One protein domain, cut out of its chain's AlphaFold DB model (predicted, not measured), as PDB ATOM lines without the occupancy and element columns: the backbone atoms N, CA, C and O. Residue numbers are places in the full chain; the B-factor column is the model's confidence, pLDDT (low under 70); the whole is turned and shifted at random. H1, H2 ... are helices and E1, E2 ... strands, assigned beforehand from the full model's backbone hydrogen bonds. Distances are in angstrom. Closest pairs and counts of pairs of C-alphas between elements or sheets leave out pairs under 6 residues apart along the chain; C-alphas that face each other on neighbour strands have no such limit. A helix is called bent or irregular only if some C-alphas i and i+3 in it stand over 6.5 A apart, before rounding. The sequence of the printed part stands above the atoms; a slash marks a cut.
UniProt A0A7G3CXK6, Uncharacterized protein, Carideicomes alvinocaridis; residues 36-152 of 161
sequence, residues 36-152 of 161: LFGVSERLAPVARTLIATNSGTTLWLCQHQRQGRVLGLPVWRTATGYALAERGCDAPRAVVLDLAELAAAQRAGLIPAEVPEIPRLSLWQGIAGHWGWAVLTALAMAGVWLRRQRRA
ATOM      1  N   LEU A  36     132.556  51.065 105.064       85.75
ATOM      2  CA  LEU A  36     133.363  49.955 104.570       85.75
ATOM      3  C   LEU A  36     134.192  49.287 105.670       85.75
ATOM      4  O   LEU A  36     134.366  48.071 105.632       85.75
ATOM      5  N   PHE A  37     134.689  50.054 106.639       88.94
ATOM      6  CA  PHE A  37     135.566  49.551 107.691       88.94
ATOM      7  C   PHE A  37     135.179  50.141 109.036       88.94
ATOM      8  O   PHE A  37     135.067  51.354 109.180       88.94
ATOM      9  N   GLY A  38     135.049  49.285 110.042       89.31
ATOM     10  CA  GLY A  38     134.843  49.754 111.402       89.31
ATOM     11  C   GLY A  38     134.091  48.768 112.269       89.31
ATOM     12  O   GLY A  38     133.796  47.637 111.871       89.31
ATOM     13  N   VAL A  39     133.782  49.239 113.471       89.50
ATOM     14  CA  VAL A  39     132.959  48.538 114.449       89.50
ATOM     15  C   VAL A  39     131.649  49.296 114.574       89.50
ATOM     16  O   VAL A  39     131.643  50.501 114.806       89.50
ATOM     17  N   SER A  40     130.540  48.589 114.391       88.56
ATOM     18  CA  SER A  40     129.193  49.115 114.595       88.56
ATOM     19  C   SER A  40     128.545  48.414 115.777       88.56
ATOM     20  O   SER A  40     128.673  47.192 115.906       88.56
ATOM     21  N   GLU A  41     127.808  49.161 116.588       89.56
ATOM     22  CA  GLU A  41     126.960  48.594 117.631       89.56
ATOM     23  C   GLU A  41     125.607  48.175 117.048       89.56
ATOM     24  O   GLU A  41     125.085  48.802 116.122       89.56
ATOM     25  N   ARG A  42     125.067  47.068 117.553       88.50
ATOM     26  CA  ARG A  42     123.766  46.523 117.176       88.50
ATOM     27  C   ARG A  42     123.035  46.021 118.407       88.50
ATOM     28  O   ARG A  42     123.649  45.582 119.375       88.50
ATOM     29  N   LEU A  43     121.717  46.063 118.326       91.19
ATOM     30  CA  LEU A  43     120.817  45.557 119.345       91.19
ATOM     31  C   LEU A  43     120.020  44.412 118.724       91.19
ATOM     32  O   LEU A  43     119.532  44.532 117.602       91.19
ATOM     33  N   ALA A  44     119.926  43.290 119.430       89.69
ATOM     34  CA  ALA A  44     119.122  42.149 119.008       89.69
ATOM     35  C   ALA A  44     118.021  41.891 120.044       89.69
ATOM     36  O   ALA A  44     118.332  41.845 121.232       89.69
ATOM     37  N   PRO A  45     116.752  41.719 119.646       91.19
ATOM     38  CA  PRO A  45     115.668  41.487 120.594       91.19
ATOM     39  C   PRO A  45     115.846  40.157 121.328       91.19
ATOM     40  O   PRO A  45     116.119  39.131 120.707       91.19
ATOM     41  N   VAL A  46     115.686  40.191 122.654       90.81
ATOM     42  CA  VAL A  46     115.758  39.010 123.529       90.81
ATOM     43  C   VAL A  46     114.388  38.725 124.122       90.81
ATOM     44  O   VAL A  46     113.850  37.639 123.936       90.81
ATOM     45  N   ALA A  47     113.812  39.708 124.815       88.19
ATOM     46  CA  ALA A  47     112.530  39.564 125.492       88.19
ATOM     47  C   ALA A  47     111.831  40.920 125.658       88.19
ATOM     48  O   ALA A  47     112.470  41.972 125.655       88.19
ATOM     49  N   ARG A  48     110.508  40.898 125.841       86.06
ATOM     50  CA  ARG A  48     109.768  42.067 126.341       86.06
ATOM     51  C   ARG A  48     109.945  42.154 127.852       86.06
ATOM     52  O   ARG A  48     109.895  41.123 128.517       86.06
ATOM     53  N   THR A  49     110.134  43.359 128.383       89.12
ATOM     54  CA  THR A  49     110.154  43.575 129.834       89.12
ATOM     55  C   THR A  49     108.818  44.131 130.307       89.12
ATOM     56  O   THR A  49     107.988  44.583 129.513       89.12
ATOM     57  N   LEU A  50     108.611  44.097 131.622       84.62
ATOM     58  CA  LEU A  50     107.470  44.745 132.278       84.62
ATOM     59  C   LEU A  50     107.784  46.193 132.689       84.62
ATOM     60  O   LEU A  50     106.988  46.838 133.363       84.62
ATOM     61  N   ILE A  51     108.949  46.712 132.289       84.25
ATOM     62  CA  ILE A  51     109.394  48.054 132.649       84.25
ATOM     63  C   ILE A  51     108.704  49.047 131.715       84.25
ATOM     64  O   ILE A  51     108.984  49.082 130.514       84.25
ATOM     65  N   ALA A  52     107.798  49.848 132.269       85.19
ATOM     66  CA  ALA A  52     107.167  50.949 131.559       85.19
ATOM     67  C   ALA A  52     108.006  52.224 131.700       85.19
ATOM     68  O   ALA A  52     108.514  52.543 132.775       85.19
ATOM     69  N   THR A  53     108.137  52.972 130.611       81.94
ATOM     70  CA  THR A  53     108.671  54.333 130.640       81.94
ATOM     71  C   THR A  53     107.630  55.306 131.200       81.94
ATOM     72  O   THR A  53     106.438  55.007 131.256       81.94
ATOM     73  N   ASN A  54     108.053  56.533 131.520       79.56
ATOM     74  CA  ASN A  54     107.138  57.617 131.915       79.56
ATOM     75  C   ASN A  54     106.099  57.963 130.829       79.56
ATOM     76  O   ASN A  54     105.095  58.603 131.117       79.56
ATOM     77  N   SER A  55     106.332  57.542 129.581       80.56
ATOM     78  CA  SER A  55     105.395  57.670 128.461       80.56
ATOM     79  C   SER A  55     104.438  56.477 128.318       80.56
ATOM     80  O   SER A  55     103.691  56.416 127.345       80.56
ATOM     81  N   GLY A  56     104.463  55.510 129.243       80.44
ATOM     82  CA  GLY A  56     103.612  54.315 129.221       80.44
ATOM     83  C   GLY A  56     104.022  53.263 128.184       80.44
ATOM     84  O   GLY A  56     103.273  52.323 127.932       80.44
ATOM     85  N   THR A  57     105.200  53.399 127.569       83.94
ATOM     86  CA  THR A  57     105.705  52.425 126.591       83.94
ATOM     87  C   THR A  57     106.517  51.353 127.310       83.94
ATOM     88  O   THR A  57     107.335  51.673 128.170       83.94
ATOM     89  N   THR A  58     106.326  50.079 126.967       87.12
ATOM     90  CA  THR A  58     107.138  48.998 127.539       87.12
ATOM     91  C   THR A  58     108.503  48.918 126.867       87.12
ATOM     92  O   THR A  58     108.632  48.979 125.638       87.12
ATOM     93  N   LEU A  59     109.539  48.788 127.691       90.19
ATOM     94  CA  LEU A  59     110.900  48.595 127.223       90.19
ATOM     95  C   LEU A  59     111.096  47.163 126.722       90.19
ATOM     96  O   LEU A  59     110.459  46.201 127.155       90.19
ATOM     97  N   TRP A  60     112.013  47.029 125.778       93.44
ATOM     98  CA  TRP A  60     112.462  45.741 125.285       93.44
ATOM     99  C   TRP A  60     113.851  45.463 125.820       93.44
ATOM    100  O   TRP A  60     114.714  46.342 125.807       93.44
ATOM    101  N   LEU A  61     114.058  44.228 126.266       93.19
ATOM    102  CA  LEU A  61     115.382  43.734 126.572       93.19
ATOM    103  C   LEU A  61     116.048  43.318 125.268       93.19
ATOM    104  O   LEU A  61     115.585  42.421 124.555       93.19
ATOM    105  N   CYS A  62     117.159  43.976 124.989       93.69
ATOM    106  CA  CYS A  62     117.952  43.790 123.798       93.69
ATOM    107  C   CYS A  62     119.332  43.284 124.196       93.69
ATOM    108  O   CYS A  62     119.932  43.762 125.154       93.69
ATOM    109  N   GLN A  63     119.876  42.340 123.446       92.62
ATOM    110  CA  GLN A  63     121.278  41.981 123.543       92.62
ATOM    111  C   GLN A  63     122.096  43.055 122.828       92.62
ATOM    112  O   GLN A  63     121.867  43.333 121.649       92.62
ATOM    113  N   HIS A  64     123.053  43.647 123.535       92.25
ATOM    114  CA  HIS A  64     124.012  44.584 122.967       92.25
ATOM    115  C   HIS A  64     125.137  43.801 122.297       92.25
ATOM    116  O   HIS A  64     125.745  42.907 122.892       92.25
ATOM    117  N   GLN A  65     125.369  44.099 121.024       91.38
ATOM    118  CA  GLN A  65     126.322  43.402 120.178       91.38
ATOM    119  C   GLN A  65     127.261  44.395 119.499       91.38
ATOM    120  O   GLN A  65     126.845  45.447 119.011       91.38
ATOM    121  N   ARG A  66     128.529  44.013 119.371       90.69
ATOM    122  CA  ARG A  66     129.497  44.676 118.500       90.69
ATOM    123  C   ARG A  66     129.718  43.846 117.253       90.69
ATOM    124  O   ARG A  66     129.878  42.628 117.309       90.69
ATOM    125  N   GLN A  67     129.733  44.515 116.109       89.75
ATOM    126  CA  GLN A  67     129.969  43.893 114.816       89.75
ATOM    127  C   GLN A  67     131.103  44.614 114.099       89.75
ATOM    128  O   GLN A  67     130.990  45.803 113.800       89.75
ATOM    129  N   GLY A  68     132.153  43.875 113.759       90.12
ATOM    130  CA  GLY A  68     133.214  44.363 112.890       90.12
ATOM    131  C   GLY A  68     132.898  44.138 111.420       90.12
ATOM    132  O   GLY A  68     132.328  43.107 111.043       90.12
ATOM    133  N   ARG A  69     133.290  45.101 110.584       89.75
ATOM    134  CA  ARG A  69     133.100  45.055 109.133       89.75
ATOM    135  C   ARG A  69     134.398  45.340 108.390       89.75
ATOM    136  O   ARG A  69     135.181  46.195 108.803       89.75
ATOM    137  N   VAL A  70     134.583  44.639 107.276       89.19
ATOM    138  CA  VAL A  70     135.686  44.818 106.323       89.19
ATOM    139  C   VAL A  70     135.086  44.823 104.923       89.19
ATOM    140  O   VAL A  70     134.351  43.906 104.565       89.19
ATOM    141  N   LEU A  71     135.360  45.871 104.140       89.25
ATOM    142  CA  LEU A  71     134.722  46.113 102.837       89.25
ATOM    143  C   LEU A  71     133.181  46.028 102.890       89.25
ATOM    144  O   LEU A  71     132.536  45.508 101.983       89.25
ATOM    145  N   GLY A  72     132.584  46.501 103.986       86.25
ATOM    146  CA  GLY A  72     131.135  46.479 104.216       86.25
ATOM    147  C   GLY A  72     130.571  45.116 104.638       86.25
ATOM    148  O   GLY A  72     129.419  45.047 105.083       86.25
ATOM    149  N   LEU A  73     131.364  44.043 104.588       86.38
ATOM    150  CA  LEU A  73     130.954  42.698 104.987       86.38
ATOM    151  C   LEU A  73     131.193  42.482 106.488       86.38
ATOM    152  O   LEU A  73     132.268  42.834 106.979       86.38
ATOM    153  N   PRO A  74     130.230  41.915 107.237       86.69
ATOM    154  CA  PRO A  74     130.465  41.527 108.622       86.69
ATOM    155  C   PRO A  74     131.496  40.394 108.664       86.69
ATOM    156  O   PRO A  74     131.337  39.395 107.968       86.69
ATOM    157  N   VAL A  75     132.548  40.575 109.462       89.00
ATOM    158  CA  VAL A  75     133.654  39.604 109.602       89.00
ATOM    159  C   VAL A  75     133.741  38.981 110.992       89.00
ATOM    160  O   VAL A  75     134.323  37.913 111.158       89.00
ATOM    161  N   TRP A  76     133.172  39.649 111.993       87.88
ATOM    162  CA  TRP A  76     133.041  39.129 113.345       87.88
ATOM    163  C   TRP A  76     131.868  39.802 114.057       87.88
ATOM    164  O   TRP A  76     131.450  40.913 113.710       87.88
ATOM    165  N   ARG A  77     131.334  39.112 115.065       89.38
ATOM    166  CA  ARG A  77     130.321  39.620 115.992       89.38
ATOM    167  C   ARG A  77     130.657  39.162 117.400       89.38
ATOM    168  O   ARG A  77     131.087  38.027 117.577       89.38
ATOM    169  N   THR A  78     130.433  40.027 118.378       89.81
ATOM    170  CA  THR A  78     130.541  39.706 119.803       89.81
ATOM    171  C   THR A  78     129.332  40.273 120.534       89.81
ATOM    172  O   THR A  78     128.854  41.353 120.194       89.81
ATOM    173  N   ALA A  79     128.805  39.538 121.511       90.31
ATOM    174  CA  ALA A  79     127.813  40.081 122.430       90.31
ATOM    175  C   ALA A  79     128.549  40.705 123.619       90.31
ATOM    176  O   ALA A  79     129.426  40.069 124.201       90.31
ATOM    177  N   THR A  80     128.235  41.957 123.931       90.19
ATOM    178  CA  THR A  80     128.918  42.749 124.964       90.19
ATOM    179  C   THR A  80     128.091  42.914 126.228       90.19
ATOM    180  O   THR A  80     128.664  43.171 127.278       90.19
ATOM    181  N   GLY A  81     126.772  42.743 126.152       91.88
ATOM    182  CA  GLY A  81     125.899  42.894 127.310       91.88
ATOM    183  C   GLY A  81     124.427  42.896 126.931       91.88
ATOM    184  O   GLY A  81     124.037  42.408 125.865       91.88
ATOM    185  N   TYR A  82     123.627  43.497 127.801       93.75
ATOM    186  CA  TYR A  82     122.213  43.757 127.575       93.75
ATOM    187  C   TYR A  82     121.951  45.257 127.594       93.75
ATOM    188  O   TYR A  82     122.687  46.029 128.199       93.75
ATOM    189  N   ALA A  83     120.904  45.677 126.904       93.88
ATOM    190  CA  ALA A  83     120.442  47.048 126.907       93.88
ATOM    191  C   ALA A  83     118.915  47.088 126.859       93.88
ATOM    192  O   ALA A  83     118.275  46.215 126.272       93.88
ATOM    193  N   LEU A  84     118.337  48.118 127.465       92.94
ATOM    194  CA  LEU A  84     116.919  48.429 127.373       92.94
ATOM    195  C   LEU A  84     116.713  49.466 126.287       92.94
ATOM    196  O   LEU A  84     117.336  50.527 126.303       92.94
ATOM    197  N   ALA A  85     115.823  49.165 125.354       92.12
ATOM    198  CA  ALA A  85     115.486  50.073 124.276       92.12
ATOM    199  C   ALA A  85     113.972  50.206 124.140       92.12
ATOM    200  O   ALA A  85     113.210  49.256 124.343       92.12
ATOM    201  N   GLU A  86     113.538  51.397 123.747       86.56
ATOM    202  CA  GLU A  86     112.165  51.611 123.308       86.56
ATOM    203  C   GLU A  86     111.957  50.986 121.918       86.56
ATOM    204  O   GLU A  86     112.907  50.778 121.164       86.56
ATOM    205  N   ARG A  87     110.703  50.692 121.549       82.75
ATOM    206  CA  ARG A  87     110.327  50.301 120.173       82.75
ATOM    207  C   ARG A  87     111.127  49.118 119.585       82.75
ATOM    208  O   ARG A  87     111.514  49.150 118.424       82.75
ATOM    209  N   GLY A  88     111.332  48.051 120.361       80.12
ATOM    210  CA  GLY A  88     111.771  46.764 119.805       80.12
ATOM    211  C   GLY A  88     113.231  46.703 119.353       80.12
ATOM    212  O   GLY A  88     113.521  46.049 118.360       80.12
ATOM    213  N   CYS A  89     114.147  47.341 120.089       87.44
ATOM    214  CA  CYS A  89     115.600  47.299 119.850       87.44
ATOM    215  C   CYS A  89     116.117  48.084 118.636       87.44
ATOM    216  O   CYS A  89     117.327  48.203 118.484       87.44
ATOM    217  N   ASP A  90     115.241  48.704 117.846       84.00
ATOM    218  CA  ASP A  90     115.629  49.606 116.751       84.00
ATOM    219  C   ASP A  90     115.737  51.080 117.195       84.00
ATOM    220  O   ASP A  90     115.876  51.988 116.371       84.00
ATOM    221  N   ALA A  91     115.652  51.360 118.501       77.06
ATOM    222  CA  ALA A  91     115.700  52.729 118.994       77.06
ATOM    223  C   ALA A  91     117.113  53.338 118.935       77.06
ATOM    224  O   ALA A  91     118.100  52.684 119.273       77.06
ATOM    225  N   PRO A  92     117.211  54.645 118.618       74.31
ATOM    226  CA  PRO A  92     118.479  55.374 118.616       74.31
ATOM    227  C   PRO A  92     119.044  55.594 120.025       74.31
ATOM    228  O   PRO A  92     120.192  56.004 120.172       74.31
ATOM    229  N   ARG A  93     118.231  55.374 121.063       78.62
ATOM    230  CA  ARG A  93     118.628  55.471 122.466       78.62
ATOM    231  C   ARG A  93     118.353  54.134 123.133       78.62
ATOM    232  O   ARG A  93     117.210  53.684 123.158       78.62
ATOM    233  N   ALA A  94     119.407  53.537 123.666       88.19
ATOM    234  CA  ALA A  94     119.338  52.347 124.488       88.19
ATOM    235  C   ALA A  94     120.153  52.581 125.760       88.19
ATOM    236  O   ALA A  94     121.202  53.226 125.720       88.19
ATOM    237  N   VAL A  95     119.651  52.078 126.881       90.25
ATOM    238  CA  VAL A  95     120.337  52.119 128.173       90.25
ATOM    239  C   VAL A  95     121.032  50.783 128.351       90.25
ATOM    240  O   VAL A  95     120.362  49.759 128.460       90.25
ATOM    241  N   VAL A  96     122.362  50.777 128.319       91.75
ATOM    242  CA  VAL A  96     123.148  49.565 128.577       91.75
ATOM    243  C   VAL A  96     122.996  49.199 130.050       91.75
ATOM    244  O   VAL A  96     123.147  50.065 130.904       91.75
ATOM    245  N   LEU A  97     122.673  47.936 130.315       90.81
ATOM    246  CA  LEU A  97     122.569  47.370 131.655       90.81
ATOM    247  C   LEU A  97     123.909  46.762 132.058       90.81
ATOM    248  O   LEU A  97     124.479  45.966 131.303       90.81
ATOM    249  N   ASP A  98     124.358  47.070 133.269       90.88
ATOM    250  CA  ASP A  98     125.415  46.299 133.919       90.88
ATOM    251  C   ASP A  98     124.878  44.959 134.467       90.88
ATOM    252  O   ASP A  98     123.674  44.759 134.651       90.88
ATOM    253  N   LEU A  99     125.782  44.022 134.761       89.25
ATOM    254  CA  LEU A  99     125.461  42.705 135.308       89.25
ATOM    255  C   LEU A  99     124.698  42.812 136.640       89.25
ATOM    256  O   LEU A  99     123.735  42.080 136.873       89.25
ATOM    257  N   ALA A 100     125.095  43.758 137.499       90.44
ATOM    258  CA  ALA A 100     124.434  43.996 138.780       90.44
ATOM    259  C   ALA A 100     122.991  44.503 138.604       90.44
ATOM    260  O   ALA A 100     122.088  44.079 139.330       90.44
ATOM    261  N   GLU A 101     122.765  45.372 137.615       92.44
ATOM    262  CA  GLU A 101     121.447  45.922 137.290       92.44
ATOM    263  C   GLU A 101     120.538  44.853 136.678       92.44
ATOM    264  O   GLU A 101     119.370  44.748 137.057       92.44
ATOM    265  N   LEU A 102     121.082  44.008 135.796       91.50
ATOM    266  CA  LEU A 102     120.371  42.864 135.226       91.50
ATOM    267  C   LEU A 102     119.897  41.908 136.330       91.50
ATOM    268  O   LEU A 102     118.713  41.575 136.390       91.50
ATOM    269  N   ALA A 103     120.792  41.530 137.246       91.94
ATOM    270  CA  ALA A 103     120.467  40.636 138.356       91.94
ATOM    271  C   ALA A 103     119.452  41.256 139.334       91.94
ATOM    272  O   ALA A 103     118.627  40.551 139.923       91.94
ATOM    273  N   ALA A 104     119.498  42.574 139.548       92.06
ATOM    274  CA  ALA A 104     118.495  43.280 140.344       92.06
ATOM    275  C   ALA A 104     117.121  43.274 139.652       92.06
ATOM    276  O   ALA A 104     116.114  42.965 140.288       92.06
ATOM    277  N   ALA A 105     117.079  43.544 138.346       90.88
ATOM    278  CA  ALA A 105     115.848  43.546 137.560       90.88
ATOM    279  C   ALA A 105     115.214  42.149 137.434       90.88
ATOM    280  O   ALA A 105     113.989  42.030 137.470       90.88
ATOM    281  N   GLN A 106     116.024  41.089 137.350       93.06
ATOM    282  CA  GLN A 106     115.546  39.702 137.393       93.06
ATOM    283  C   GLN A 106     114.936  39.350 138.752       93.06
ATOM    284  O   GLN A 106     113.833  38.814 138.809       93.06
ATOM    285  N   ARG A 107     115.597  39.720 139.860       93.06
ATOM    286  CA  ARG A 107     115.056  39.520 141.221       93.06
ATOM    287  C   ARG A 107     113.757  40.286 141.465       93.06
ATOM    288  O   ARG A 107     112.906  39.814 142.209       93.06
ATOM    289  N   ALA A 108     113.598  41.441 140.824       92.19
ATOM    290  CA  ALA A 108     112.368  42.226 140.858       92.19
ATOM    291  C   ALA A 108     111.257  41.679 139.935       92.19
ATOM    292  O   ALA A 108     110.171  42.251 139.898       92.19
ATOM    293  N   GLY A 109     111.512  40.614 139.164       91.44
ATOM    294  CA  GLY A 109     110.555  40.052 138.203       91.44
ATOM    295  C   GLY A 109     110.291  40.942 136.983       91.44
ATOM    296  O   GLY A 109     109.338  40.711 136.243       91.44
ATOM    297  N   LEU A 110     111.117  41.970 136.757       90.62
ATOM    298  CA  LEU A 110     110.981  42.900 135.629       90.62
ATOM    299  C   LEU A 110     111.552  42.323 134.329       90.62
ATOM    300  O   LEU A 110     111.125  42.702 133.233       90.62
ATOM    301  N   ILE A 111     112.530  41.426 134.466       92.38
ATOM    302  CA  ILE A 111     113.206  40.704 133.390       92.38
ATOM    303  C   ILE A 111     113.047  39.197 133.643       92.38
ATOM    304  O   ILE A 111     113.170  38.779 134.795       92.38
ATOM    305  N   PRO A 112     112.807  38.374 132.603       89.12
ATOM    306  CA  PRO A 112     112.693  36.928 132.769       89.12
ATOM    307  C   PRO A 112     113.968  36.308 133.363       89.12
ATOM    308  O   PRO A 112     115.090  36.658 132.975       89.12
ATOM    309  N   ALA A 113     113.798  35.374 134.301       89.31
ATOM    310  CA  ALA A 113     114.907  34.702 134.983       89.31
ATOM    311  C   ALA A 113     115.667  33.733 134.058       89.31
ATOM    312  O   ALA A 113     116.800  33.358 134.337       89.31
ATOM    313  N   GLU A 114     115.062  33.355 132.932       89.06
ATOM    314  CA  GLU A 114     115.641  32.460 131.929       89.06
ATOM    315  C   GLU A 114     116.699  33.157 131.059       89.06
ATOM    316  O   GLU A 114     117.401  32.499 130.288       89.06
ATOM    317  N   VAL A 115     116.819  34.487 131.150       87.81
ATOM    318  CA  VAL A 115     117.836  35.242 130.412       87.81
ATOM    319  C   VAL A 115     119.209  34.993 131.050       87.81
ATOM    320  O   VAL A 115     119.397  35.307 132.226       87.81
ATOM    321  N   PRO A 116     120.191  34.460 130.300       88.56
ATOM    322  CA  PRO A 116     121.512  34.185 130.849       88.56
ATOM    323  C   PRO A 116     122.250  35.486 131.183       88.56
ATOM    324  O   PRO A 116     122.228  36.427 130.397       88.56
ATOM    325  N   GLU A 117     122.970  35.515 132.305       85.50
ATOM    326  CA  GLU A 117     123.786  36.679 132.696       85.50
ATOM    327  C   GLU A 117     124.886  36.975 131.670       85.50
ATOM    328  O   GLU A 117     125.154  38.127 131.332       85.50
ATOM    329  N   ILE A 118     125.505  35.917 131.136       85.19
ATOM    330  CA  ILE A 118     126.523  36.030 130.094       85.19
ATOM    331  C   ILE A 118     125.829  35.905 128.736       85.19
ATOM    332  O   ILE A 118     125.377  34.806 128.381       85.19
ATOM    333  N   PRO A 119     125.771  36.986 127.939       84.56
ATOM    334  CA  PRO A 119     125.108  36.956 126.651       84.56
ATOM    335  C   PRO A 119     125.871  36.030 125.706       84.56
ATOM    336  O   PRO A 119     127.024  36.266 125.342       84.56
ATOM    337  N   ARG A 120     125.212  34.952 125.284       83.94
ATOM    338  CA  ARG A 120     125.753  34.036 124.281       83.94
ATOM    339  C   ARG A 120     125.218  34.430 122.915       83.94
ATOM    340  O   ARG A 120     124.026  34.691 122.752       83.94
ATOM    341  N   LEU A 121     126.108  34.467 121.932       81.81
ATOM    342  CA  LEU A 121     125.692  34.504 120.537       81.81
ATOM    343  C   LEU A 121     125.132  33.134 120.173       81.81
ATOM    344  O   LEU A 121     125.685  32.106 120.572       81.81
ATOM    345  N   SER A 122     124.055  33.108 119.391       81.44
ATOM    346  CA  SER A 122     123.617  31.837 118.819       81.44
ATOM    347  C   SER A 122     124.701  31.307 117.878       81.44
ATOM    348  O   SER A 122     125.409  32.083 117.226       81.44
ATOM    349  N   LEU A 123     124.832  29.981 117.776       79.62
ATOM    350  CA  LEU A 123     125.814  29.351 116.885       79.62
ATOM    351  C   LEU A 123     125.690  29.903 115.451       79.62
ATOM    352  O   LEU A 123     126.681  30.238 114.804       79.62
ATOM    353  N   TRP A 124     124.447  30.107 115.009       77.62
ATOM    354  CA  TRP A 124     124.111  30.721 113.728       77.62
ATOM    355  C   TRP A 124     124.579  32.172 113.603       77.62
ATOM    356  O   TRP A 124     125.103  32.545 112.557       77.62
ATOM    357  N   GLN A 125     124.442  32.992 114.648       75.25
ATOM    358  CA  GLN A 125     124.951  34.368 114.650       75.25
ATOM    359  C   GLN A 125     126.482  34.418 114.624       75.25
ATOM    360  O   GLN A 125     127.046  35.292 113.959       75.25
ATOM    361  N   GLY A 126     127.143  33.472 115.298       75.81
ATOM    362  CA  GLY A 126     128.593  33.304 115.245       75.81
ATOM    363  C   GLY A 126     129.071  32.955 113.836       75.81
ATOM    364  O   GLY A 126     129.929  33.647 113.286       75.81
ATOM    365  N   ILE A 127     128.461  31.947 113.205       79.12
ATOM    366  CA  ILE A 127     128.794  31.526 111.834       79.12
ATOM    367  C   ILE A 127     128.490  32.643 110.830       79.12
ATOM    368  O   ILE A 127     129.331  32.944 109.987       79.12
ATOM    369  N   ALA A 128     127.336  33.313 110.948       76.31
ATOM    370  CA  ALA A 128     126.951  34.445 110.101       76.31
ATOM    371  C   ALA A 128     128.004  35.566 110.101       76.31
ATOM    372  O   ALA A 128     128.218  36.209 109.074       76.31
ATOM    373  N   GLY A 129     128.688  35.778 111.230       71.44
ATOM    374  CA  GLY A 129     129.799  36.723 111.329       71.44
ATOM    375  C   GLY A 129     131.009  36.344 110.471       71.44
ATOM    376  O   GLY A 129     131.691  37.233 109.988       71.44
ATOM    377  N   HIS A 130     131.257  35.057 110.223       80.44
ATOM    378  CA  HIS A 130     132.464  34.578 109.538       80.44
ATOM    379  C   HIS A 130     132.321  34.458 108.014       80.44
ATOM    380  O   HIS A 130     133.326  34.320 107.315       80.44
ATOM    381  N   TRP A 131     131.108  34.561 107.462       82.81
ATOM    382  CA  TRP A 131     130.904  34.523 106.006       82.81
ATOM    383  C   TRP A 131     131.642  35.647 105.273       82.81
ATOM    384  O   TRP A 131     132.090  35.440 104.145       82.81
ATOM    385  N   GLY A 132     131.839  36.805 105.917       82.12
ATOM    386  CA  GLY A 132     132.655  37.880 105.354       82.12
ATOM    387  C   GLY A 132     134.073  37.415 105.022       82.12
ATOM    388  O   GLY A 132     134.563  37.695 103.932       82.12
ATOM    389  N   TRP A 133     134.701  36.623 105.897       85.06
ATOM    390  CA  TRP A 133     136.023  36.050 105.633       85.06
ATOM    391  C   TRP A 133     136.012  35.070 104.468       85.06
ATOM    392  O   TRP A 133     136.902  35.129 103.624       85.06
ATOM    393  N   ALA A 134     134.999  34.205 104.378       87.62
ATOM    394  CA  ALA A 134     134.884  33.262 103.268       87.62
ATOM    395  C   ALA A 134     134.800  33.993 101.914       87.62
ATOM    396  O   ALA A 134     135.522  33.651 100.977       87.62
ATOM    397  N   VAL A 135     133.985  35.051 101.836       90.12
ATOM    398  CA  VAL A 135     133.846  35.880 100.629       90.12
ATOM    399  C   VAL A 135     135.148  36.611 100.299       90.12
ATOM    400  O   VAL A 135     135.584  36.599  99.147       90.12
ATOM    401  N   LEU A 136     135.810  37.213 101.291       87.19
ATOM    402  CA  LEU A 136     137.083  37.911 101.085       87.19
ATOM    403  C   LEU A 136     138.179  36.965 100.582       87.19
ATOM    404  O   LEU A 136     138.887  37.293  99.627       87.19
ATOM    405  N   THR A 137     138.283  35.771 101.164       91.12
ATOM    406  CA  THR A 137     139.232  34.743 100.725       91.12
ATOM    407  C   THR A 137     138.928  34.273  99.305       91.12
ATOM    408  O   THR A 137     139.843  34.174  98.484       91.12
ATOM    409  N   ALA A 138     137.653  34.052  98.973       93.88
ATOM    410  CA  ALA A 138     137.244  33.669  97.624       93.88
ATOM    411  C   ALA A 138     137.623  34.738  96.585       93.88
ATOM    412  O   ALA A 138     138.193  34.414  95.540       93.88
ATOM    413  N   LEU A 139     137.389  36.019  96.890       94.44
ATOM    414  CA  LEU A 139     137.778  37.135  96.022       94.44
ATOM    415  C   LEU A 139     139.299  37.234  95.856       94.44
ATOM    416  O   LEU A 139     139.790  37.422  94.738       94.44
ATOM    417  N   ALA A 140     140.058  37.062  96.941       93.88
ATOM    418  CA  ALA A 140     141.516  37.060  96.895       93.88
ATOM    419  C   ALA A 140     142.048  35.921  96.008       93.88
ATOM    420  O   ALA A 140     142.883  36.153  95.126       93.88
ATOM    421  N   MET A 141     141.516  34.707  96.176       97.06
ATOM    422  CA  MET A 141     141.872  33.549  95.355       97.06
ATOM    423  C   MET A 141     141.521  33.750  93.881       97.06
ATOM    424  O   MET A 141     142.368  33.510  93.015       97.06
ATOM    425  N   ALA A 142     140.317  34.243  93.583       97.19
ATOM    426  CA  ALA A 142     139.901  34.563  92.223       97.19
ATOM    427  C   ALA A 142     140.849  35.591  91.579       97.19
ATOM    428  O   ALA A 142     141.285  35.412  90.441       97.19
ATOM    429  N   GLY A 143     141.257  36.622  92.325       96.56
ATOM    430  CA  GLY A 143     142.230  37.615  91.867       96.56
ATOM    431  C   GLY A 143     143.595  37.007  91.521       96.56
ATOM    432  O   GLY A 143     144.160  37.308  90.464       96.56
ATOM    433  N   VAL A 144     144.122  36.118  92.370       97.00
ATOM    434  CA  VAL A 144     145.385  35.401  92.111       97.00
ATOM    435  C   VAL A 144     145.262  34.505  90.878       97.00
ATOM    436  O   VAL A 144     146.143  34.517  90.014       97.00
ATOM    437  N   TRP A 145     144.162  33.764  90.759       96.56
ATOM    438  CA  TRP A 145     143.900  32.878  89.629       96.56
ATOM    439  C   TRP A 145     143.804  33.646  88.305       96.56
ATOM    440  O   TRP A 145     144.505  33.318  87.345       96.56
ATOM    441  N   LEU A 146     143.050  34.750  88.270       97.06
ATOM    442  CA  LEU A 146     142.942  35.622  87.097       97.06
ATOM    443  C   LEU A 146     144.298  36.217  86.693       97.06
ATOM    444  O   LEU A 146     144.616  36.287  85.502       97.06
ATOM    445  N   ARG A 147     145.133  36.621  87.662       95.50
ATOM    446  CA  ARG A 147     146.501  37.103  87.395       95.50
ATOM    447  C   ARG A 147     147.369  36.015  86.766       95.50
ATOM    448  O   ARG A 147     148.076  36.299  85.797       95.50
ATOM    449  N   ARG A 148     147.297  34.777  87.269       95.38
ATOM    450  CA  ARG A 148     148.022  33.627  86.701       95.38
ATOM    451  C   ARG A 148     147.579  33.335  85.269       95.38
ATOM    452  O   ARG A 148     148.427  33.234  84.387       95.38
ATOM    453  N   GLN A 149     146.273  33.315  85.006       95.06
ATOM    454  CA  GLN A 149     145.742  33.111  83.654       95.06
ATOM    455  C   GLN A 149     146.133  34.215  82.675       95.06
ATOM    456  O   GLN A 149     146.419  33.945  81.510       95.06
ATOM    457  N   ARG A 150     146.129  35.479  83.114       94.44
ATOM    458  CA  ARG A 150     146.607  36.583  82.274       94.44
ATOM    459  C   ARG A 150     148.073  36.360  81.908       94.44
ATOM    460  O   ARG A 150     148.392  36.426  80.729       94.44
ATOM    461  N   ARG A 151     148.940  36.034  82.876       93.62
ATOM    462  CA  ARG A 151     150.369  35.765  82.622       93.62
ATOM    463  C   ARG A 151     150.593  34.601  81.655       93.62
ATOM    464  O   ARG A 151     151.425  34.738  80.767       93.62
ATOM    465  N   ALA A 152     149.839  33.507  81.781       92.50
ATOM    466  CA  ALA A 152     149.901  32.392  80.831       92.50
ATOM    467  C   ALA A 152     149.559  32.854  79.402       92.50
ATOM    468  O   ALA A 152     150.372  32.716  78.497       92.50
TER     469      ALA A 152
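AT A GLANCE: This is residues 36 to 152 of the 161 residues of an uncharacterized protein of Carideicomes alvinocaridis (UniProt A0A7G3CXK6). A twisted, curled sheet of four antiparallel strands makes the body, and the long helix H2 starts beside E3 and runs out past the sheet as an arm, residues 137 to 152 sticking out free. The short helix H1 packs on the sheet near the end away from that arm, and residues 108 to 122, with no named element, join the two helices. The printed part has 117 residues, with named elements in the order E1, E2, E3, E4, H1, H2; the sheet order is E1, E2, E3, E4 and the class is mixed, helices and strands. The whole is a rod spanning 71 by 26 by 18 A, only just loose and close to extended, with a radius of gyration of the C-alphas of 19.7 A.

IN THESE COORDINATES: Strand E1, residues 38 to 52, begins at C-alpha 38 (134.843, 49.754, 111.402), is 34.3 A long and bends by 90 degrees at residue 49. E2, residues 58 to 70, is 35.8 A long. E3, residues 73 to 85, is 25.8 A long and bends by 88 degrees at residue 82. E4 is residues 94 to 97, 9.3 A. Helix H1, residues 99 to 107, begins at C-alpha 99 (125.461, 42.705, 135.308) and is 12.4 A long. Helix H2, residues 123 to 152, is 43.5 A long and ends at C-alpha 152 (149.901, 32.392, 80.831). It has a kink of 29 degrees near residue 130 and is only just irregular, C-alphas 129 and 132 being 6.7 A apart.

HOW THE PARTS SIT: The strands form a meander, each the antiparallel neighbour of the one before, and each successive pair is a hairpin. Between E1 and E2, N 44 and O 63 are within hydrogen-bond range at 2.9 A. Between E2 and E3, N 62 and O 83 are at 2.8 A. Between E3 and E4, N 95 and O 84 are at 2.8 A. The edge strands E1 and E4 are apart. H2 is on the sheet but at the sheet's level, with a height over the sheet of 3.2 A; its closest C-alphas to E3 are those of Gly 129 and Trp 76, 4.5 A apart. H1 is on the sheet at a height of 9.2 A, only just over E3, with 3 of its 9 C-alphas falling on it, and runs slantwise to the strands, at 51 degrees to E3 on the local plane. The closest C-alphas of H1 and E3 are those of Leu 102 and Tyr 82, 7.9 A apart. H1 and H2 are apart. In H1 every O i to N i+4 pair is within hydrogen-bond range; in H2, 23 of 26 are.

THE WHOLE: The C-alphas farthest apart are those of Ala 108 and Ala 152, at 71.5 A. Without residues 137 to 152 the body spans 46 by 26 by 19 A. The printed part has no cut. The link from H1 to H2, 15 residues, is long. Mean pLDDT of the printed part is 88.3, and no printed residue is under 70.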